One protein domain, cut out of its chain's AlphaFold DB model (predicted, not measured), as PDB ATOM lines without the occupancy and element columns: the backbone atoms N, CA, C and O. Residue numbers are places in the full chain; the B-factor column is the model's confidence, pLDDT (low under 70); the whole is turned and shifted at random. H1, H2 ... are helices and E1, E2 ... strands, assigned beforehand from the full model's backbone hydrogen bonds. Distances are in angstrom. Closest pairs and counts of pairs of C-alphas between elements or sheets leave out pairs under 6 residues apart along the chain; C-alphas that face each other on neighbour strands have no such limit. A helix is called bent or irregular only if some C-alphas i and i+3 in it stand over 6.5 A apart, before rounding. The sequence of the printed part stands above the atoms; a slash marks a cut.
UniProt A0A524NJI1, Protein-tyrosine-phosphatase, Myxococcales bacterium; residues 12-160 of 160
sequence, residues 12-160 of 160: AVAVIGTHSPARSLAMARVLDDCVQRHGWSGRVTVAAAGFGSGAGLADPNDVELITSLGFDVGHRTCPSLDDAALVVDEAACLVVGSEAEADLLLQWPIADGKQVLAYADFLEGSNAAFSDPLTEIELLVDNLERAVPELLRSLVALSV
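Overview. This is residues 12 to 160 of the 160 residues of the protein "Protein-tyrosine-phosphatase" of Myxococcales bacterium (UniProt A0A524NJI1). A twisted sheet of four parallel strands lies in the middle, between two layers of helices. The long H1 and the second arm of the bent H7, H7b, cover one face, and the short H3 and H4 cover the other. The first arm, H7a, packs on the far side of H1 from the sheet, and H2 packs on H1 and H7a well away from the sheet. The printed part has 149 residues, with seven named helices and four named strands in the order E1 H1 E2 H2 H3 E3 H4 E4 H5 H6 H7; the sheet's order is E2 E1 E3 E4, and the class is mixed, helices and strands. It is compact, with a radius of gyration of the C-alphas of 13.7 A, and rounded, spanning 38 by 31 by 30 A.

Arrangement. E1, residues 12 to 17, is an inner strand, with the edge strand E2, residues 44 to 50, as its parallel neighbour at 28 degrees; N 15 and O 47 are 2.8 A apart, within hydrogen-bond range. E1 is also parallel to E3, residues 93 to 96, with N 16 and O 95 at 2.8 A. E3 in turn is parallel to the other edge strand, E4, residues 115 to 118, with N 94 and O 115 at 2.8 A. The sheet is only just strongly twisted, its C-alphas lying up to 4.3 A off the best plane. H1, residues 21 to 37, is on the sheet over E2 and E1, at a height of 8.3 A, and runs along the strands at 0 degrees to E2 on the local plane; its closest C-alphas to E2 are Ala 28 and Ala 48, 5.2 A. E1, H1 and E2 form a strand-helix-strand unit, two parallel neighbour strands with a helix between, and its crossover is right-handed; E3, H4 and E4, with H4 at residues 99 to 105, form another, also right-handed. H2, residues 60 to 68, only just touches H1, with 3 pairs of C-alphas within 8 A, the closest being Ala 22 and Asp 62 at 6.2 A. H3, residues 85 to 90, is on the opposite face from H1, over E1 at a height of 8.8 A. H4 is on the same face as H3, at a height of 7.6 A, slantwise to the strands at 45 degrees to E3 on the local plane. H5, residues 119 to 122, and H6, residues 128 to 131, are not on the sheet, H5 only just, with 4 pairs of C-alphas within 10 A. H7, residues 137 to 158, is the hub, touching four other helices. By its hydrogen bonds it was assigned as one helix, but it is bent: C-alphas 146 and 149 are 6.8 A apart, and its arms, H7a, residues 137 to 146, and H7b, residues 149 to 158, stand at a steep tilt of 56 degrees. H7a touches H1 at a shallow tilt of 31 degrees, the same way, with C-alphas of Val 30 and Glu 145 closest at 6.7 A. H7b is on the same face as H1. In H1, H2, H3, H4, H7a and H7b every O i to N i+4 pair is within hydrogen-bond range; H5 and H6 are too short for such a pair.

Along the chain. E1 begins at C-alpha 12, (219.085, 129.526, 297.069). H1 measures 24.1 A and E2 19.7 A from first to last C-alpha. H7a measures 14.4 A, and H7b, 14.6 A, ends at C-alpha 158, (227.755, 124.868, 292.303).

Size, cuts and confidence. The C-alphas of Asn 61 and Val 160 are the two farthest apart, 40.0 A. The printed part has no cut. The link from H2 to H3, residues 69 to 84, is long; in it residues 77 to 78 pair antiparallel with residues 56 to 57. The mean pLDDT of the printed part is 92.2, and residue 160 is under 70.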
ATOM      1  N   ALA A  12     219.890 128.322 297.182       93.25
ATOM      2  CA  ALA A  12     219.085 129.526 297.069       93.25
ATOM      3  C   ALA A  12     219.772 130.540 296.142       93.25
ATOM      4  O   ALA A  12     220.952 130.870 296.319       93.25
ATOM      5  N   VAL A  13     219.022 131.019 295.151       95.94
ATOM      6  CA  VAL A  13     219.456 131.984 294.139       95.94
ATOM      7  C   VAL A  13     218.594 133.236 294.232       95.94
ATOM      8  O   VAL A  13     217.371 133.162 294.109       95.94
ATOM      9  N   ALA A  14     219.231 134.393 294.394       96.38
ATOM     10  CA  ALA A  14     218.562 135.687 294.312       96.38
ATOM     11  C   ALA A  14     218.855 136.342 292.958       96.38
ATOM     12  O   ALA A  14     220.004 136.631 292.629       96.38
ATOM     13  N   VAL A  15     217.813 136.579 292.167       97.19
ATOM     14  CA  VAL A  15     217.895 137.277 290.882       97.19
ATOM     15  C   VAL A  15     217.615 138.755 291.113       97.19
ATOM     16  O   VAL A  15     216.513 139.116 291.525       97.19
ATOM     17  N   ILE A  16     218.609 139.602 290.853       96.00
ATOM     18  CA  ILE A  16     218.586 141.034 291.143       96.00
ATOM     19  C   ILE A  16     218.512 141.811 289.829       96.00
ATOM     20  O   ILE A  16     219.454 141.806 289.039       96.00
ATOM     21  N   GLY A  17     217.391 142.495 289.600       94.50
ATOM     22  CA  GLY A  17     217.244 143.435 288.488       94.50
ATOM     23  C   GLY A  17     217.381 144.889 288.945       94.50
ATOM     24  O   GLY A  17     217.049 145.227 290.082       94.50
ATOM     25  N   THR A  18     217.858 145.767 288.058       93.00
ATOM     26  CA  THR A  18     218.096 147.191 288.383       93.00
ATOM     27  C   THR A  18     217.225 148.179 287.594       93.00
ATOM     28  O   THR A  18     217.090 149.340 287.981       93.00
ATOM     29  N   HIS A  19     216.603 147.733 286.497       93.31
ATOM     30  CA  HIS A  19     216.002 148.630 285.503       93.31
ATOM     31  C   HIS A  19     214.495 148.866 285.666       93.31
ATOM     32  O   HIS A  19     214.052 150.011 285.584       93.31
ATOM     33  N   SER A  20     213.701 147.815 285.890       96.25
ATOM     34  CA  SER A  20     212.268 147.936 286.192       96.25
ATOM     35  C   SER A  20     211.774 146.729 286.999       96.25
ATOM     36  O   SER A  20     212.372 145.653 286.886       96.25
ATOM     37  N   PRO A  21     210.672 146.844 287.765       96.94
ATOM     38  CA  PRO A  21     210.151 145.721 288.544       96.94
ATOM     39  C   PRO A  21     209.691 144.561 287.662       96.94
ATOM     40  O   PRO A  21     209.927 143.403 287.994       96.94
ATOM     41  N   ALA A  22     209.077 144.862 286.513       96.50
ATOM     42  CA  ALA A  22     208.634 143.848 285.560       96.50
ATOM     43  C   ALA A  22     209.813 143.039 285.004       96.50
ATOM     44  O   ALA A  22     209.745 141.814 284.945       96.50
ATOM     45  N   ARG A  23     210.922 143.710 284.666       96.00
ATOM     46  CA  ARG A  23     212.135 143.050 284.164       96.00
ATOM     47  C   ARG A  23     212.775 142.163 285.234       96.00
ATOM     48  O   ARG A  23     213.105 141.023 284.931       96.00
ATOM     49  N   SER A  24     212.871 142.628 286.483       96.88
ATOM     50  CA  SER A  24     213.364 141.812 287.606       96.88
ATOM     51  C   SER A  24     212.515 140.550 287.815       96.88
ATOM     52  O   SER A  24     213.051 139.452 287.975       96.88
ATOM     53  N   LEU A  25     211.184 140.691 287.766       97.25
ATOM     54  CA  LEU A  25     210.255 139.562 287.876       97.25
ATOM     55  C   LEU A  25     210.398 138.594 286.696       97.25
ATOM     56  O   LEU A  25     210.446 137.388 286.918       97.25
ATOM     57  N   ALA A  26     210.517 139.101 285.465       97.38
ATOM     58  CA  ALA A  26     210.724 138.278 284.276       97.38
ATOM     59  C   ALA A  26     212.023 137.468 284.373       97.38
ATOM     60  O   ALA A  26     212.000 136.254 284.195       97.38
ATOM     61  N   MET A  27     213.138 138.112 284.731       97.75
ATOM     62  CA  MET A  27     214.434 137.449 284.909       97.75
ATOM     63  C   MET A  27     214.337 136.283 285.895       97.75
ATOM     64  O   MET A  27     214.748 135.167 285.582       97.75
ATOM     65  N   ALA A  28     213.755 136.519 287.073       97.62
ATOM     66  CA  ALA A  28     213.572 135.471 288.069       97.62
ATOM     67  C   ALA A  28     212.645 134.359 287.570       97.62
ATOM     68  O   ALA A  28     212.941 133.176 287.750       97.62
ATOM     69  N   ARG A  29     211.537 134.726 286.917       97.94
ATOM     70  CA  ARG A  29     210.522 133.767 286.492       97.94
ATOM     71  C   ARG A  29     210.999 132.856 285.369       97.94
ATOM     72  O   ARG A  29     210.706 131.666 285.425       97.94
ATOM     73  N   VAL A  30     211.739 133.365 284.383       98.06
ATOM     74  CA  VAL A  30     212.277 132.523 283.299       98.06
ATOM     75  C   VAL A  30     213.263 131.490 283.861       98.06
ATOM     76  O   VAL A  30     213.220 130.321 283.472       98.06
ATOM     77  N   LEU A  31     214.112 131.883 284.819       98.12
ATOM     78  CA  LEU A  31     215.028 130.953 285.483       98.12
ATOM     79  C   LEU A  31     214.285 129.910 286.329       98.12
ATOM     80  O   LEU A  31     214.558 128.719 286.190       98.12
ATOM     81  N   ASP A  32     213.337 130.335 287.166       97.69
ATOM     82  CA  ASP A  32     212.510 129.442 287.987       97.69
ATOM     83  C   ASP A  32     211.723 128.434 287.132       97.69
ATOM     84  O   ASP A  32     211.725 127.231 287.398       97.69
ATOM     85  N   ASP A  33     211.106 128.898 286.047       97.75
ATOM     86  CA  ASP A  33     210.383 128.041 285.113       97.75
ATOM     87  C   ASP A  33     211.312 127.003 284.451       97.75
ATOM     88  O   ASP A  33     210.962 125.824 284.342       97.75
ATOM     89  N   CYS A  34     212.538 127.390 284.085       97.38
ATOM     90  CA  CYS A  34     213.530 126.444 283.575       97.38
ATOM     91  C   CYS A  34     213.965 125.425 284.644       97.38
ATOM     92  O   CYS A  34     214.008 124.223 284.365       97.38
ATOM     93  N   VAL A  35     214.216 125.867 285.881       96.75
ATOM     94  CA  VAL A  35     214.508 124.983 287.024       96.75
ATOM     95  C   VAL A  35     213.402 123.933 287.184       96.75
ATOM     96  O   VAL A  35     213.698 122.741 287.315       96.75
ATOM     97  N   GLN A  36     212.135 124.350 287.119       96.06
ATOM     98  CA  GLN A  36     210.971 123.467 287.229       96.06
ATOM     99  C   GLN A  36     210.876 122.485 286.056       96.06
ATOM    100  O   GLN A  36     210.780 121.275 286.279       96.06
ATOM    101  N   ARG A  37     210.972 122.967 284.809       96.44
ATOM    102  CA  ARG A  37     210.916 122.126 283.596       96.44
ATOM    103  C   ARG A  37     212.001 121.053 283.556       96.44
ATOM    104  O   ARG A  37     211.762 119.960 283.047       96.44
ATOM    105  N   HIS A  38     213.177 121.348 284.103       95.75
ATOM    106  CA  HIS A  38     214.294 120.406 284.168       95.75
ATOM    107  C   HIS A  38     214.299 119.527 285.433       95.75
ATOM    108  O   HIS A  38     215.184 118.684 285.577       95.75
ATOM    109  N   GLY A  39     213.321 119.679 286.335       94.75
ATOM    110  CA  GLY A  39     213.206 118.867 287.550       94.75
ATOM    111  C   GLY A  39     214.247 119.192 288.626       94.75
ATOM    112  O   GLY A  39     214.539 118.347 289.473       94.75
ATOM    113  N   TRP A  40     214.809 120.405 288.612       94.94
ATOM    114  CA  TRP A  40     215.857 120.838 289.540       94.94
ATOM    115  C   TRP A  40     215.342 121.600 290.763       94.94
ATOM    116  O   TRP A  40     216.147 122.007 291.596       94.94
ATOM    117  N   SER A  41     214.027 121.740 290.943       93.38
ATOM    118  CA  SER A  41     213.433 122.484 292.068       93.38
ATOM    119  C   SER A  41     213.799 121.939 293.457       93.38
ATOM    120  O   SER A  41     213.695 122.651 294.445       93.38
ATOM    121  N   GLY A  42     214.239 120.678 293.557       90.38
ATOM    122  CA  GLY A  42     214.772 120.115 294.806       90.38
ATOM    123  C   GLY A  42     216.219 120.521 295.116       90.38
ATOM    124  O   GLY A  42     216.719 120.196 296.187       90.38
ATOM    125  N   ARG A  43     216.903 121.189 294.179       90.56
ATOM    126  CA  ARG A  43     218.320 121.577 294.264       90.56
ATOM    127  C   ARG A  43     218.555 123.067 294.077       90.56
ATOM    128  O   ARG A  43     219.551 123.556 294.586       90.56
ATOM    129  N   VAL A  44     217.675 123.765 293.368       94.19
ATOM    130  CA  VAL A  44     217.772 125.207 293.131       94.19
ATOM    131  C   VAL A  44     216.429 125.847 293.450       94.19
ATOM    132  O   VAL A  44     215.395 125.384 292.967       94.19
ATOM    133  N   THR A  45     216.450 126.920 294.233       94.75
ATOM    134  CA  THR A  45     215.307 127.814 294.447       94.75
ATOM    135  C   THR A  45     215.663 129.206 293.963       94.75
ATOM    136  O   THR A  45     216.804 129.645 294.088       94.75
ATOM    137  N   VAL A  46     214.688 129.896 293.383       95.88
ATOM    138  CA  VAL A  46     214.893 131.202 292.758       95.88
ATOM    139  C   VAL A  46     213.965 132.210 293.409       95.88
ATOM    140  O   VAL A  46     212.773 131.954 293.569       95.88
ATOM    141  N   ALA A  47     214.507 133.368 293.761       95.56
ATOM    142  CA  ALA A  47     213.738 134.501 294.244       95.56
ATOM    143  C   ALA A  47     214.096 135.769 293.470       95.56
ATOM    144  O   ALA A  47     215.249 135.974 293.095       95.56
ATOM    145  N   ALA A  48     213.103 136.627 293.245       95.88
ATOM    146  CA  ALA A  48     213.302 137.933 292.629       95.88
ATOM    147  C   ALA A  48     213.608 138.991 293.694       95.88
ATOM    148  O   ALA A  48     212.941 139.037 294.727       95.88
ATOM    149  N   ALA A  49     214.536 139.889 293.390       95.75
ATOM    150  CA  ALA A  49     214.757 141.126 294.118       95.75
ATOM    151  C   ALA A  49     215.060 142.267 293.139       95.75
ATOM    152  O   ALA A  49     215.547 142.065 292.025       95.75
ATOM    153  N   GLY A  50     214.754 143.486 293.562       94.38
ATOM    154  CA  GLY A  50     214.988 144.696 292.797       94.38
ATOM    155  C   GLY A  50     215.942 145.643 293.506       94.38
ATOM    156  O   GLY A  50     215.817 145.871 294.708       94.38
ATOM    157  N   PHE A  51     216.847 146.268 292.761       92.81
ATOM    158  CA  PHE A  51     217.619 147.408 293.245       92.81
ATOM    159  C   PHE A  51     217.194 148.692 292.527       92.81
ATOM    160  O   PHE A  51     217.066 148.714 291.304       92.81
ATOM    161  N   GLY A  52     216.985 149.773 293.284       92.50
ATOM    162  CA  GLY A  52     216.555 151.056 292.728       92.50
ATOM    163  C   GLY A  52     215.274 150.911 291.901       92.50
ATOM    164  O   GLY A  52     214.247 150.473 292.416       92.50
ATOM    165  N   SER A  53     215.349 151.238 290.609       95.06
ATOM    166  CA  SER A  53     214.222 151.112 289.675       95.06
ATOM    167  C   SER A  53     213.784 149.667 289.435       95.06
ATOM    168  O   SER A  53     212.671 149.443 288.976       95.06
ATOM    169  N   GLY A  54     214.613 148.674 289.763       95.31
ATOM    170  CA  GLY A  54     214.260 147.261 289.669       95.31
ATOM    171  C   GLY A  54     213.252 146.776 290.715       95.31
ATOM    172  O   GLY A  54     212.804 145.639 290.607       95.31
ATOM    173  N   ALA A  55     212.909 147.591 291.719       96.50
ATOM    174  CA  ALA A  55     212.009 147.245 292.820       96.50
ATOM    175  C   ALA A  55     210.674 148.001 292.760       96.50
ATOM    176  O   ALA A  55     210.593 149.118 292.250       96.50
ATOM    177  N   GLY A  56     209.628 147.421 293.350       96.69
ATOM    178  CA  GLY A  56     208.318 148.051 293.503       96.69
ATOM    179  C   GLY A  56     207.216 147.383 292.686       96.69
ATOM    180  O   GLY A  56     207.256 146.185 292.412       96.69
ATOM    181  N   LEU A  57     206.184 148.154 292.339       97.50
ATOM    182  CA  LEU A  57     205.013 147.655 291.619       97.50
ATOM    183  C   LEU A  57     205.242 147.713 290.105       97.50
ATOM    184  O   LEU A  57     205.395 148.796 289.545       97.50
ATOM    185  N   ALA A  58     205.216 146.556 289.448       96.69
ATOM    186  CA  ALA A  58     205.313 146.441 287.999       96.69
ATOM    187  C   ALA A  58     204.078 147.020 287.290       96.69
ATOM    188  O   ALA A  58     202.938 146.896 287.774       96.69
ATOM    189  N   ASP A  59     204.307 147.612 286.115       95.56
ATOM    190  CA  ASP A  59     203.240 148.045 285.216       95.56
ATOM    191  C   ASP A  59     202.363 146.834 284.835       95.56
ATOM    192  O   ASP A  59     202.899 145.757 284.555       95.56
ATOM    193  N   PRO A  60     201.021 146.942 284.881       95.88
ATOM    194  CA  PRO A  60     200.161 145.823 284.515       95.88
ATOM    195  C   PRO A  60     200.365 145.355 283.069       95.88
ATOM    196  O   PRO A  60     200.303 144.154 282.836       95.88
ATOM    197  N   ASN A  61     200.629 146.267 282.127       95.75
ATOM    198  CA  ASN A  61     200.796 145.915 280.716       95.75
ATOM    199  C   ASN A  61     202.059 145.075 280.513       95.75
ATOM    200  O   ASN A  61     202.023 144.077 279.802       95.75
ATOM    201  N   ASP A  62     203.145 145.434 281.198       95.62
ATOM    202  CA  ASP A  62     204.389 144.663 281.179       95.62
ATOM    203  C   ASP A  62     204.176 143.250 281.743       95.62
ATOM    204  O   ASP A  62     204.667 142.269 281.195       95.62
ATOM    205  N   VAL A  63     203.409 143.125 282.830       96.25
ATOM    206  CA  VAL A  63     203.098 141.825 283.446       96.25
ATOM    207  C   VAL A  63     202.208 140.968 282.545       96.25
ATOM    208  O   VAL A  63     202.447 139.766 282.406       96.25
ATOM    209  N   GLU A  64     201.197 141.567 281.917       95.81
ATOM    210  CA  GLU A  64     200.351 140.890 280.929       95.81
ATOM    211  C   GLU A  64     201.172 140.423 279.725       95.81
ATOM    212  O   GLU A  64     200.996 139.295 279.262       95.81
ATOM    213  N   LEU A  65     202.122 141.241 279.270       96.38
ATOM    214  CA  LEU A  65     203.038 140.899 278.193       96.38
ATOM    215  C   LEU A  65     203.927 139.705 278.563       96.38
ATOM    216  O   LEU A  65     203.926 138.714 277.835       96.38
ATOM    217  N   ILE A  66     204.592 139.726 279.722       96.69
ATOM    218  CA  ILE A  66     205.394 138.589 280.219       96.69
ATOM    219  C   ILE A  66     204.537 137.313 280.310       96.69
ATOM    220  O   ILE A  66     204.955 136.236 279.880       96.69
ATOM    221  N   THR A  67     203.299 137.440 280.795       96.62
ATOM    222  CA  THR A  67     202.349 136.319 280.877       96.62
ATOM    223  C   THR A  67     201.987 135.785 279.488       96.62
ATOM    224  O   THR A  67     201.926 134.572 279.290       96.62
ATOM    225  N   SER A  68     201.783 136.668 278.505       97.06
ATOM    226  CA  SER A  68     201.481 136.294 277.117       97.06
ATOM    227  C   SER A  68     202.640 135.586 276.407       97.06
ATOM    228  O   SER A  68     202.400 134.786 275.504       97.06
ATOM    229  N   LEU A  69     203.875 135.817 276.867       97.12
ATOM    230  CA  LEU A  69     205.080 135.095 276.445       97.12
ATOM    231  C   LEU A  69     205.213 133.720 277.127       97.12
ATOM    232  O   LEU A  69     206.134 132.969 276.827       97.12
ATOM    233  N   GLY A  70     204.284 133.363 278.022       97.00
ATOM    234  CA  GLY A  70     204.223 132.059 278.686       97.00
ATOM    235  C   GLY A  70     204.759 132.038 280.119       97.00
ATOM    236  O   GLY A  70     204.760 130.977 280.742       97.00
ATOM    237  N   PHE A  71     205.165 133.183 280.672       97.06
ATOM    238  CA  PHE A  71     205.760 133.271 282.006       97.06
ATOM    239  C   PHE A  71     204.806 133.946 283.000       97.06
ATOM    240  O   PHE A  71     204.751 135.165 283.112       97.06
ATOM    241  N   ASP A  72     204.056 133.157 283.771       94.31
ATOM    242  CA  ASP A  72     203.204 133.704 284.839       94.31
ATOM    243  C   ASP A  72     204.048 134.118 286.052       94.31
ATOM    244  O   ASP A  72     204.567 133.263 286.765       94.31
ATOM    245  N   VAL A  73     204.192 135.421 286.298       88.56
ATOM    246  CA  VAL A  73     204.963 135.958 287.436       88.56
ATOM    247  C   VAL A  73     204.215 135.875 288.776       88.56
ATOM    248  O   VAL A  73     204.813 136.143 289.814       88.56
ATOM    249  N   GLY A  74     202.921 135.521 288.786       86.81
ATOM    250  CA  GLY A  74     202.089 135.284 289.977       86.81
ATOM    251  C   GLY A  74     201.750 136.520 290.826       86.81
ATOM    252  O   GLY A  74     200.671 136.604 291.414       86.81
ATOM    253  N   HIS A  75     202.641 137.506 290.886       89.75
ATOM    254  CA  HIS A  75     202.461 138.770 291.588       89.75
ATOM    255  C   HIS A  75     203.119 139.924 290.833       89.75
ATOM    256  O   HIS A  75     204.031 139.751 290.031       89.75
ATOM    257  N   ARG A  76     202.663 141.144 291.125       92.94
ATOM    258  CA  ARG A  76     203.135 142.361 290.448       92.94
ATOM    259  C   ARG A  76     204.204 143.127 291.219       92.94
ATOM    260  O   ARG A  76     204.773 144.070 290.687       92.94
ATOM    261  N   THR A  77     204.449 142.772 292.474       96.50
ATOM    262  CA  THR A  77     205.426 143.473 293.310       96.50
ATOM    263  C   THR A  77     206.760 142.750 293.250       96.50
ATOM    264  O   THR A  77     206.826 141.578 293.608       96.50
ATOM    265  N   CYS A  78     207.814 143.439 292.823       96.44
ATOM    266  CA  CYS A  78     209.187 142.997 293.021       96.44
ATOM    267  C   CYS A  78     209.691 143.587 294.346       96.44
ATOM    268  O   CYS A  78     209.666 144.817 294.489       96.44
ATOM    269  N   PRO A  79     210.091 142.770 295.334       95.06
ATOM    270  CA  PRO A  79     210.594 143.301 296.593       95.06
ATOM    271  C   PRO A  79     211.899 144.062 296.356       95.06
ATOM    272  O   PRO A  79     212.687 143.707 295.477       95.06
ATOM    273  N   SER A  80     212.132 145.116 297.138       93.62
ATOM    274  CA  SER A  80     213.447 145.749 297.142       93.62
ATOM    275  C   SER A  80     214.479 144.796 297.740       93.62
ATOM    276  O   SER A  80     214.140 143.919 298.532       93.62
ATOM    277  N   LEU A  81     215.741 144.962 297.361       87.31
ATOM    278  CA  LEU A  81     216.853 144.193 297.910       87.31
ATOM    279  C   LEU A  81     216.942 144.329 299.443       87.31
ATOM    280  O   LEU A  81     217.233 143.346 300.114       87.31
ATOM    281  N   ASP A  82     216.583 145.495 299.991       85.81
ATOM    282  CA  ASP A  82     216.508 145.727 301.439       85.81
ATOM    283  C   ASP A  82     215.339 144.963 302.092       85.81
ATOM    284  O   ASP A  82     215.495 144.363 303.156       85.81
ATOM    285  N   ASP A  83     214.168 144.928 301.448       82.12
ATOM    286  CA  ASP A  83     212.992 144.199 301.954       82.12
ATOM    287  C   ASP A  83     213.126 142.676 301.780       82.12
ATOM    288  O   ASP A  83     212.516 141.896 302.514       82.12
ATOM    289  N   ALA A  84     213.928 142.246 300.805       78.31
ATOM    290  CA  ALA A  84     214.272 140.857 300.537       78.31
ATOM    291  C   ALA A  84     215.551 140.408 301.264       78.31
ATOM    292  O   ALA A  84     216.029 139.310 300.981       78.31
ATOM    293  N   ALA A  85     216.091 141.206 302.196       75.12
ATOM    294  CA  ALA A  85     217.399 140.975 302.813       75.12
ATOM    295  C   ALA A  85     217.586 139.540 303.319       75.12
ATOM    296  O   ALA A  85     218.606 138.938 303.033       75.12
ATOM    297  N   LEU A  86     216.578 138.940 303.961       73.75
ATOM    298  CA  LEU A  86     216.673 137.554 304.432       73.75
ATOM    299  C   LEU A  86     216.874 136.549 303.285       73.75
ATOM    300  O   LEU A  86     217.713 135.662 303.374       73.75
ATOM    301  N   VAL A  87     216.140 136.715 302.187       79.25
ATOM    302  CA  VAL A  87     216.241 135.842 301.009       79.25
ATOM    303  C   VAL A  87     217.578 136.036 300.297       79.25
ATOM    304  O   VAL A  87     218.169 135.067 299.823       79.25
ATOM    305  N   VAL A  88     218.070 137.273 300.225       82.12
ATOM    306  CA  VAL A  88     219.361 137.565 299.593       82.12
ATOM    307  C   VAL A  88     220.531 137.132 300.486       82.12
ATOM    308  O   VAL A  88     221.508 136.580 299.984       82.12
ATOM    309  N   ASP A  89     220.423 137.292 301.804       85.50
ATOM    310  CA  ASP A  89     221.421 136.853 302.782       85.50
ATOM    311  C   ASP A  89     221.555 135.326 302.799       85.50
ATOM    312  O   ASP A  89     222.675 134.813 302.857       85.50
ATOM    313  N   GLU A  90     220.441 134.599 302.681       88.44
ATOM    314  CA  GLU A  90     220.415 133.134 302.583       88.44
ATOM    315  C   GLU A  90     220.842 132.614 301.200       88.44
ATOM    316  O   GLU A  90     221.204 131.442 301.068       88.44
ATOM    317  N   ALA A  91     220.843 133.462 300.165       92.31
ATOM    318  CA  ALA A  91     221.262 133.057 298.833       92.31
ATOM    319  C   ALA A  91     222.757 132.711 298.801       92.31
ATOM    320  O   ALA A  91     223.616 133.478 299.251       92.31
ATOM    321  N   ALA A  92     223.075 131.562 298.207       93.00
ATOM    322  CA  ALA A  92     224.450 131.163 297.910       93.00
ATOM    323  C   ALA A  92     224.949 131.791 296.595       93.00
ATOM    324  O   ALA A  92     226.156 131.939 296.387       93.00
ATOM    325  N   CYS A  93     224.022 132.173 295.710       95.31
ATOM    326  CA  CYS A  93     224.324 132.796 294.430       95.31
ATOM    327  C   CYS A  93     223.391 133.978 294.136       95.31
ATOM    328  O   CYS A  93     222.181 133.909 294.356       95.31
ATOM    329  N   LEU A  94     223.974 135.053 293.615       95.81
ATOM    330  CA  LEU A  94     223.295 136.223 293.086       95.81
ATOM    331  C   LEU A  94     223.377 136.185 291.557       95.81
ATOM    332  O   LEU A  94     224.443 135.936 290.992       95.81
ATOM    333  N   VAL A  95     222.261 136.447 290.891       97.19
ATOM    334  CA  VAL A  95     222.180 136.488 289.428       97.19
ATOM    335  C   VAL A  95     221.701 137.864 288.986       97.19
ATOM    336  O   VAL A  95     220.679 138.345 289.466       97.19
ATOM    337  N   VAL A  96     222.409 138.482 288.049       96.44
ATOM    338  CA  VAL A  96     222.092 139.809 287.493       96.44
ATOM    339  C   VAL A  96     221.953 139.754 285.972       96.44
ATOM    340  O   VAL A  96     222.219 138.726 285.350       96.44
ATOM    341  N   GLY A  97     221.512 140.845 285.347       95.06
ATOM    342  CA  GLY A  97     221.344 140.913 283.896       95.06
ATOM    343  C   GLY A  97     222.681 140.906 283.158       95.06
ATOM    344  O   GLY A  97     222.861 140.152 282.201       95.06
ATOM    345  N   SER A  98     223.624 141.732 283.606       94.56
ATOM    346  CA  SER A  98     224.850 142.056 282.868       94.56
ATOM    347  C   SER A  98     226.125 142.048 283.717       94.56
ATOM    348  O   SER A  98     226.075 142.184 284.937       94.56
ATOM    349  N   GLU A  99     227.280 141.951 283.050       92.81
ATOM    350  CA  GLU A  99     228.614 142.047 283.671       92.81
ATOM    351  C   GLU A  99     228.781 143.353 284.464       92.81
ATOM    352  O   GLU A  99     229.233 143.336 285.602       92.81
ATOM    353  N   ALA A 100     228.322 144.486 283.920       92.06
ATOM    354  CA  ALA A 100     228.408 145.778 284.605       92.06
ATOM    355  C   ALA A 100     227.595 145.818 285.914       92.06
ATOM    356  O   ALA A 100     228.004 146.453 286.886       92.06
ATOM    357  N   GLU A 101     226.443 145.142 285.952       92.81
ATOM    358  CA  GLU A 101     225.668 144.981 287.187       92.81
ATOM    359  C   GLU A 101     226.368 144.031 288.163       92.81
ATOM    360  O   GLU A 101     226.334 144.276 289.368       92.81
ATOM    361  N   ALA A 102     227.040 142.986 287.663       93.88
ATOM    362  CA  ALA A 102     227.799 142.055 288.494       93.88
ATOM    363  C   ALA A 102     228.986 142.765 289.157       93.88
ATOM    364  O   ALA A 102     229.149 142.679 290.372       93.88
ATOM    365  N   ASP A 103     229.750 143.543 288.389       93.56
ATOM    366  CA  ASP A 103     230.866 144.362 288.872       93.56
ATOM    367  C   ASP A 103     230.431 145.394 289.913       93.56
ATOM    368  O   ASP A 103     231.155 145.663 290.876       93.56
ATOM    369  N   LEU A 104     229.254 145.998 289.726       90.81
ATOM    370  CA  LEU A 104     228.680 146.916 290.703       90.81
ATOM    371  C   LEU A 104     228.320 146.178 291.997       90.81
ATOM    372  O   LEU A 104     228.651 146.649 293.084       90.81
ATOM    373  N   LEU A 105     227.660 145.025 291.882       90.31
ATOM    374  CA  LEU A 105     227.192 144.243 293.022       90.31
ATOM    375  C   LEU A 105     228.350 143.660 293.841       90.31
ATOM    376  O   LEU A 105     228.281 143.642 295.067       90.31
ATOM    377  N   LEU A 106     229.440 143.252 293.185       93.06
ATOM    378  CA  LEU A 106     230.663 142.758 293.829       93.06
ATOM    379  C   LEU A 106     231.354 143.804 294.718       93.06
ATOM    380  O   LEU A 106     232.183 143.449 295.552       93.06
ATOM    381  N   GLN A 107     231.028 145.089 294.566       92.31
ATOM    382  CA  GLN A 107     231.539 146.149 295.440       92.31
ATOM    383  C   GLN A 107     230.733 146.280 296.740       92.31
ATOM    384  O   GLN A 107     231.089 147.091 297.598       92.31
ATOM    385  N   TRP A 108     229.623 145.551 296.880       88.94
ATOM    386  CA  TRP A 108     228.714 145.680 298.011       88.94
ATOM    387  C   TRP A 108     228.869 144.523 298.998       88.94
ATOM    388  O   TRP A 108     229.041 143.381 298.573       88.94
ATOM    389  N   PRO A 109     228.682 144.773 300.309       89.19
ATOM    390  CA  PRO A 109     228.773 143.725 301.328       89.19
ATOM    391  C   PRO A 109     227.819 142.548 301.106       89.19
ATOM    392  O   PRO A 109     228.080 141.444 301.564       89.19
ATOM    393  N   ILE A 110     226.708 142.763 300.393       87.38
ATOM    394  CA  ILE A 110     225.728 141.706 300.123       87.38
ATOM    395  C   ILE A 110     226.277 140.590 299.225       87.38
ATOM    396  O   ILE A 110     225.758 139.477 299.250       87.38
ATOM    397  N   ALA A 111     227.332 140.860 298.450       90.75
ATOM    398  CA  ALA A 111     228.001 139.859 297.627       90.75
ATOM    399  C   ALA A 111     229.067 139.056 298.399       90.75
ATOM    400  O   ALA A 111     229.567 138.057 297.875       90.75
ATOM    401  N   ASP A 112     229.419 139.450 299.629       91.69
ATOM    402  CA  ASP A 112     230.499 138.818 300.387       91.69
ATOM    403  C   ASP A 112     230.212 137.329 300.633       91.69
ATOM    404  O   ASP A 112     229.211 136.937 301.234       91.69
ATOM    405  N   GLY A 113     231.125 136.475 300.161       89.75
ATOM    406  CA  GLY A 113     231.014 135.020 300.295       89.75
ATOM    407  C   GLY A 113     229.983 134.361 299.370       89.75
ATOM    408  O   GLY A 113     229.772 133.155 299.492       89.75
ATOM    409  N   LYS A 114     229.368 135.110 298.446       93.19
ATOM    410  CA  LYS A 114     228.400 134.601 297.464       93.19
ATOM    411  C   LYS A 114     229.021 134.505 296.077       93.19
ATOM    412  O   LYS A 114     229.984 135.197 295.752       93.19
ATOM    413  N   GLN A 115     228.443 133.658 295.236       94.38
ATOM    414  CA  GLN A 115     228.766 133.661 293.810       94.38
ATOM    415  C   GLN A 115     227.910 134.688 293.084       94.38
ATOM    416  O   GLN A 115     226.720 134.784 293.366       94.38
ATOM    417  N   VAL A 116     228.488 135.418 292.134       95.38
ATOM    418  CA  VAL A 116     227.761 136.389 291.306       95.38
ATOM    419  C   VAL A 116     227.886 135.969 289.848       95.38
ATOM    420  O   VAL A 116     228.997 135.766 289.368       95.38
ATOM    421  N   LEU A 117     226.754 135.809 289.165       96.00
ATOM    422  CA  LEU A 117     226.675 135.415 287.755       96.00
ATOM    423  C   LEU A 117     225.812 136.417 286.980       96.00
ATOM    424  O   LEU A 117     224.820 136.911 287.516       96.00
ATOM    425  N   ALA A 118     226.132 136.679 285.712       95.88
ATOM    426  CA  ALA A 118     225.293 137.499 284.840       95.88
ATOM    427  C   ALA A 118     224.661 136.663 283.719       95.88
ATOM    428  O   ALA A 118     225.332 135.835 283.110       95.88
ATOM    429  N   TYR A 119     223.389 136.909 283.379       96.31
ATOM    430  CA  TYR A 119     222.752 136.271 282.211       96.31
ATOM    431  C   TYR A 119     223.529 136.535 280.920       96.31
ATOM    432  O   TYR A 119     223.668 135.644 280.082       96.31
ATOM    433  N   ALA A 120     224.055 137.753 280.779       94.56
ATOM    434  CA  ALA A 120     224.865 138.172 279.646       94.56
ATOM    435  C   ALA A 120     226.073 137.260 279.367       94.56
ATOM    436  O   ALA A 120     226.422 137.097 278.200       94.56
ATOM    437  N   ASP A 121     226.666 136.642 280.394       93.62
ATOM    438  CA  ASP A 121     227.852 135.780 280.253       93.62
ATOM    439  C   ASP A 121     227.541 134.467 279.518       93.62
ATOM    440  O   ASP A 121     228.436 133.795 279.007       93.62
ATOM    441  N   PHE A 122     226.259 134.104 279.449       93.12
ATOM    442  CA  PHE A 122     225.764 132.874 278.833       93.12
ATOM    443  C   PHE A 122     225.164 133.104 277.441       93.12
ATOM    444  O   PHE A 122     224.548 132.199 276.876       93.12
ATOM    445  N   LEU A 123     225.332 134.302 276.873       90.38
ATOM    446  CA  LEU A 123     224.900 134.620 275.516       90.38
ATOM    447  C   LEU A 123     226.076 134.778 274.560       90.38
ATOM    448  O   LEU A 123     227.031 135.506 274.811       90.38
ATOM    449  N   GLU A 124     225.943 134.176 273.380       81.19
ATOM    450  CA  GLU A 124     226.791 134.515 272.242       81.19
ATOM    451  C   GLU A 124     226.283 135.812 271.585       81.19
ATOM    452  O   GLU A 124     225.173 135.855 271.039       81.19
ATOM    453  N   GLY A 125     227.106 136.866 271.599       74.06
ATOM    454  CA  GLY A 125     226.858 138.113 270.869       74.06
ATOM    455  C   GLY A 125     226.457 139.299 271.749       74.06
ATOM    456  O   GLY A 125     227.000 139.494 272.829       74.06
ATOM    457  N   SER A 126     225.559 140.152 271.239       71.19
ATOM    458  CA  SER A 126     225.148 141.378 271.934       71.19
ATOM    459  C   SER A 126     224.268 141.071 273.146       71.19
ATOM    460  O   SER A 126     223.215 140.450 273.030       71.19
ATOM    461  N   ASN A 127     224.680 141.598 274.287       79.19
ATOM    462  CA  ASN A 127     224.032 141.551 275.594       79.19
ATOM    463  C   ASN A 127     223.316 142.874 275.942       79.19
ATOM    464  O   ASN A 127     222.892 143.073 277.080       79.19
ATOM    465  N   ALA A 128     223.126 143.757 274.950       78.50
ATOM    466  CA  ALA A 128     222.475 145.060 275.117       78.50
ATOM    467  C   ALA A 128     221.068 144.968 275.726       78.50
ATOM    468  O   ALA A 128     220.649 145.879 276.432       78.50
ATOM    469  N   ALA A 129     220.361 143.851 275.514       79.56
ATOM    470  CA  ALA A 129     219.026 143.670 276.071       79.56
ATOM    471  C   ALA A 129     218.995 143.691 277.600       79.56
ATOM    472  O   ALA A 129     217.951 143.994 278.168       79.56
ATOM    473  N   PHE A 130     220.108 143.372 278.265       84.25
ATOM    474  CA  PHE A 130     220.198 143.402 279.721       84.25
ATOM    475  C   PHE A 130     220.575 144.778 280.259       84.25
ATOM    476  O   PHE A 130     220.072 145.143 281.314       84.25
ATOM    477  N   SER A 131     221.404 145.529 279.534       83.69
ATOM    478  CA  SER A 131     221.979 146.800 279.988       83.69
ATOM    479  C   SER A 131     221.231 148.048 279.513       83.69
ATOM    480  O   SER A 131     221.381 149.109 280.120       83.69
ATOM    481  N   ASP A 132     220.428 147.955 278.448       86.62
ATOM    482  CA  ASP A 132     219.581 149.057 277.988       86.62
ATOM    483  C   ASP A 132     218.181 148.968 278.631       86.62
ATOM    484  O   ASP A 132     217.404 148.064 278.286       86.62
ATOM    485  N   PRO A 133     217.817 149.906 279.531       83.62
ATOM    486  CA  PRO A 133     216.508 149.924 280.184       83.62
ATOM    487  C   PRO A 133     215.344 150.153 279.213       83.62
ATOM    488  O   PRO A 133     214.204 149.886 279.584       83.62
ATOM    489  N   LEU A 134     215.610 150.652 278.001       87.44
ATOM    490  CA  LEU A 134     214.604 150.871 276.961       87.44
ATOM    491  C   LEU A 134     214.358 149.629 276.100       87.44
ATOM    492  O   LEU A 134     213.493 149.664 275.226       87.44
ATOM    493  N   THR A 135     215.099 148.540 276.329       88.56
ATOM    494  CA  THR A 135     214.862 147.282 275.621       88.56
ATOM    495  C   THR A 135     213.451 146.774 275.908       88.56
ATOM    496  O   THR A 135     213.062 146.625 277.070       88.56
ATOM    497  N   GLU A 136     212.730 146.452 274.837       92.44
ATOM    498  CA  GLU A 136     211.431 145.782 274.874       92.44
ATOM    499  C   GLU A 136     211.500 144.472 275.679       92.44
ATOM    500  O   GLU A 136     212.519 143.771 275.698       92.44
ATOM    501  N   ILE A 137     210.410 144.152 276.378       93.50
ATOM    502  CA  ILE A 137     210.340 143.002 277.287       93.50
ATOM    503  C   ILE A 137     210.451 141.687 276.521       93.50
ATOM    504  O   ILE A 137     211.091 140.758 277.005       93.50
ATOM    505  N   GLU A 138     209.889 141.614 275.321       94.62
ATOM    506  CA  GLU A 138     209.958 140.455 274.437       94.62
ATOM    507  C   GLU A 138     211.413 140.111 274.112       94.62
ATOM    508  O   GLU A 138     211.846 138.983 274.322       94.62
ATOM    509  N   LEU A 139     212.203 141.111 273.705       93.69
ATOM    510  CA  LEU A 139     213.619 140.917 273.401       93.69
ATOM    511  C   LEU A 139     214.431 140.527 274.648       93.69
ATOM    512  O   LEU A 139     215.382 139.748 274.550       93.69
ATOM    513  N   LEU A 140     214.070 141.052 275.824       95.00
ATOM    514  CA  LEU A 140     214.661 140.613 277.088       95.00
ATOM    515  C   LEU A 140     214.352 139.131 277.356       95.00
ATOM    516  O   LEU A 140     215.274 138.378 277.664       95.00
ATOM    517  N   VAL A 141     213.087 138.717 277.249       95.75
ATOM    518  CA  VAL A 141     212.651 137.334 277.506       95.75
ATOM    519  C   VAL A 141     213.290 136.360 276.517       95.75
ATOM    520  O   VAL A 141     213.855 135.362 276.957       95.75
ATOM    521  N   ASP A 142     213.331 136.691 275.225       94.75
ATOM    522  CA  ASP A 142     214.007 135.885 274.199       94.75
ATOM    523  C   ASP A 142     215.487 135.644 274.547       94.75
ATOM    524  O   ASP A 142     216.026 134.544 274.390       94.75
ATOM    525  N   ASN A 143     216.170 136.676 275.049       94.75
ATOM    526  CA  ASN A 143     217.557 136.561 275.485       94.75
ATOM    527  C   ASN A 143     217.698 135.777 276.797       94.75
ATOM    528  O   ASN A 143     218.642 134.996 276.934       94.75
ATOM    529  N   LEU A 144     216.765 135.919 277.740       96.31
ATOM    530  CA  LEU A 144     216.741 135.110 278.961       96.31
ATOM    531  C   LEU A 144     216.584 133.623 278.642       96.31
ATOM    532  O   LEU A 144     217.365 132.817 279.139       96.31
ATOM    533  N   GLU A 145     215.643 133.251 277.775       95.75
ATOM    534  CA  GLU A 145     215.411 131.850 277.402       95.75
ATOM    535  C   GLU A 145     216.638 131.191 276.760       95.75
ATOM    536  O   GLU A 145     216.859 129.988 276.923       95.75
ATOM    537  N   ARG A 146     217.472 131.974 276.068       95.00
ATOM    538  CA  ARG A 146     218.740 131.503 275.494       95.00
ATOM    539  C   ARG A 146     219.847 131.348 276.540       95.00
ATOM    540  O   ARG A 146     220.611 130.392 276.451       95.00
ATOM    541  N   ALA A 147     219.931 132.259 277.509       95.50
ATOM    542  CA  ALA A 147     220.974 132.271 278.542       95.50
ATOM    543  C   ALA A 147     220.730 131.237 279.656       95.50
ATOM    544  O   ALA A 147     221.649 130.568 280.136       95.50
ATOM    545  N   VAL A 148     219.471 131.110 280.078       96.94
ATOM    546  CA  VAL A 148     219.051 130.356 281.265       96.94
ATOM    547  C   VAL A 148     219.493 128.884 281.266       96.94
ATOM    548  O   VAL A 148     219.928 128.425 282.322       96.94
ATOM    549  N   PRO A 149     219.451 128.115 280.157       95.44
ATOM    550  CA  PRO A 149     219.869 126.713 280.176       95.44
ATOM    551  C   PRO A 149     221.337 126.498 280.565       95.44
ATOM    552  O   PRO A 149     221.639 125.542 281.281       95.44
ATOM    553  N   GLU A 150     222.249 127.361 280.109       95.44
ATOM    554  CA  GLU A 150     223.667 127.271 280.480       95.44
ATOM    555  C   GLU A 150     223.903 127.806 281.896       95.44
ATOM    556  O   GLU A 150     224.601 127.163 282.682       95.44
ATOM    557  N   LEU A 151     223.238 128.907 282.271       95.94
ATOM    558  CA  LEU A 151     223.256 129.410 283.647       95.94
ATOM    559  C   LEU A 151     222.799 128.332 284.643       95.94
ATOM    560  O   LEU A 151     223.459 128.100 285.655       95.94
ATOM    561  N   LEU A 152     221.709 127.622 284.346       95.31
ATOM    562  CA  LEU A 152     221.184 126.545 285.185       95.31
ATOM    563  C   LEU A 152     222.202 125.414 285.373       95.31
ATOM    564  O   LEU A 152     222.329 124.884 286.476       95.31
ATOM    565  N   ARG A 153     222.958 125.045 284.331       93.31
ATOM    566  CA  ARG A 153     224.018 124.031 284.459       93.31
ATOM    567  C   ARG A 153     225.119 124.492 285.401       93.31
ATOM    568  O   ARG A 153     225.563 123.690 286.222       93.31
ATOM    569  N   SER A 154     225.514 125.761 285.318       93.25
ATOM    570  CA  SER A 154     226.460 126.359 286.261       93.25
ATOM    571  C   SER A 154     225.906 126.315 287.681       93.25
ATOM    572  O   SER A 154     226.542 125.727 288.546       93.25
ATOM    573  N   LEU A 155     224.686 126.807 287.916       92.88
ATOM    574  CA  LEU A 155     224.045 126.787 289.240       92.88
ATOM    575  C   LEU A 155     223.982 125.373 289.839       92.88
ATOM    576  O   LEU A 155     224.324 125.164 291.000       92.88
ATOM    577  N   VAL A 156     223.617 124.374 289.034       90.56
ATOM    578  CA  VAL A 156     223.579 122.975 289.479       90.56
ATOM    579  C   VAL A 156     224.980 122.437 289.792       90.56
ATOM    580  O   VAL A 156     225.124 121.668 290.744       90.56
ATOM    581  N   ALA A 157     226.016 122.826 289.048       88.62
ATOM    582  CA  ALA A 157     227.396 122.429 289.336       88.62
ATOM    583  C   ALA A 157     227.931 123.040 290.643       88.62
ATOM    584  O   ALA A 157     228.771 122.426 291.294       88.62
ATOM    585  N   LEU A 158     227.420 124.208 291.039       80.38
ATOM    586  CA  LEU A 158     227.755 124.868 292.303       80.38
ATOM    587  C   LEU A 158     227.051 124.246 293.515       80.38
ATOM    588  O   LEU A 158     227.507 124.420 294.639       80.38
ATOM    589  N   SER A 159     225.961 123.511 293.287       70.88
ATOM    590  CA  SER A 159     225.170 122.827 294.323       70.88
ATOM    591  C   SER A 159     225.733 121.456 294.752       70.88
ATOM    592  O   SER A 159     224.975 120.600 295.217       70.88
ATOM    593  N   VAL A 160     227.022 121.190 294.497       60.19
ATOM    594  CA  VAL A 160     227.692 119.886 294.711       60.19
ATOM    595  C   VAL A 160     228.655 119.937 295.887       60.19
ATOM    596  O   VAL A 160     229.448 120.899 295.954       60.19
TER     597      VAL A 160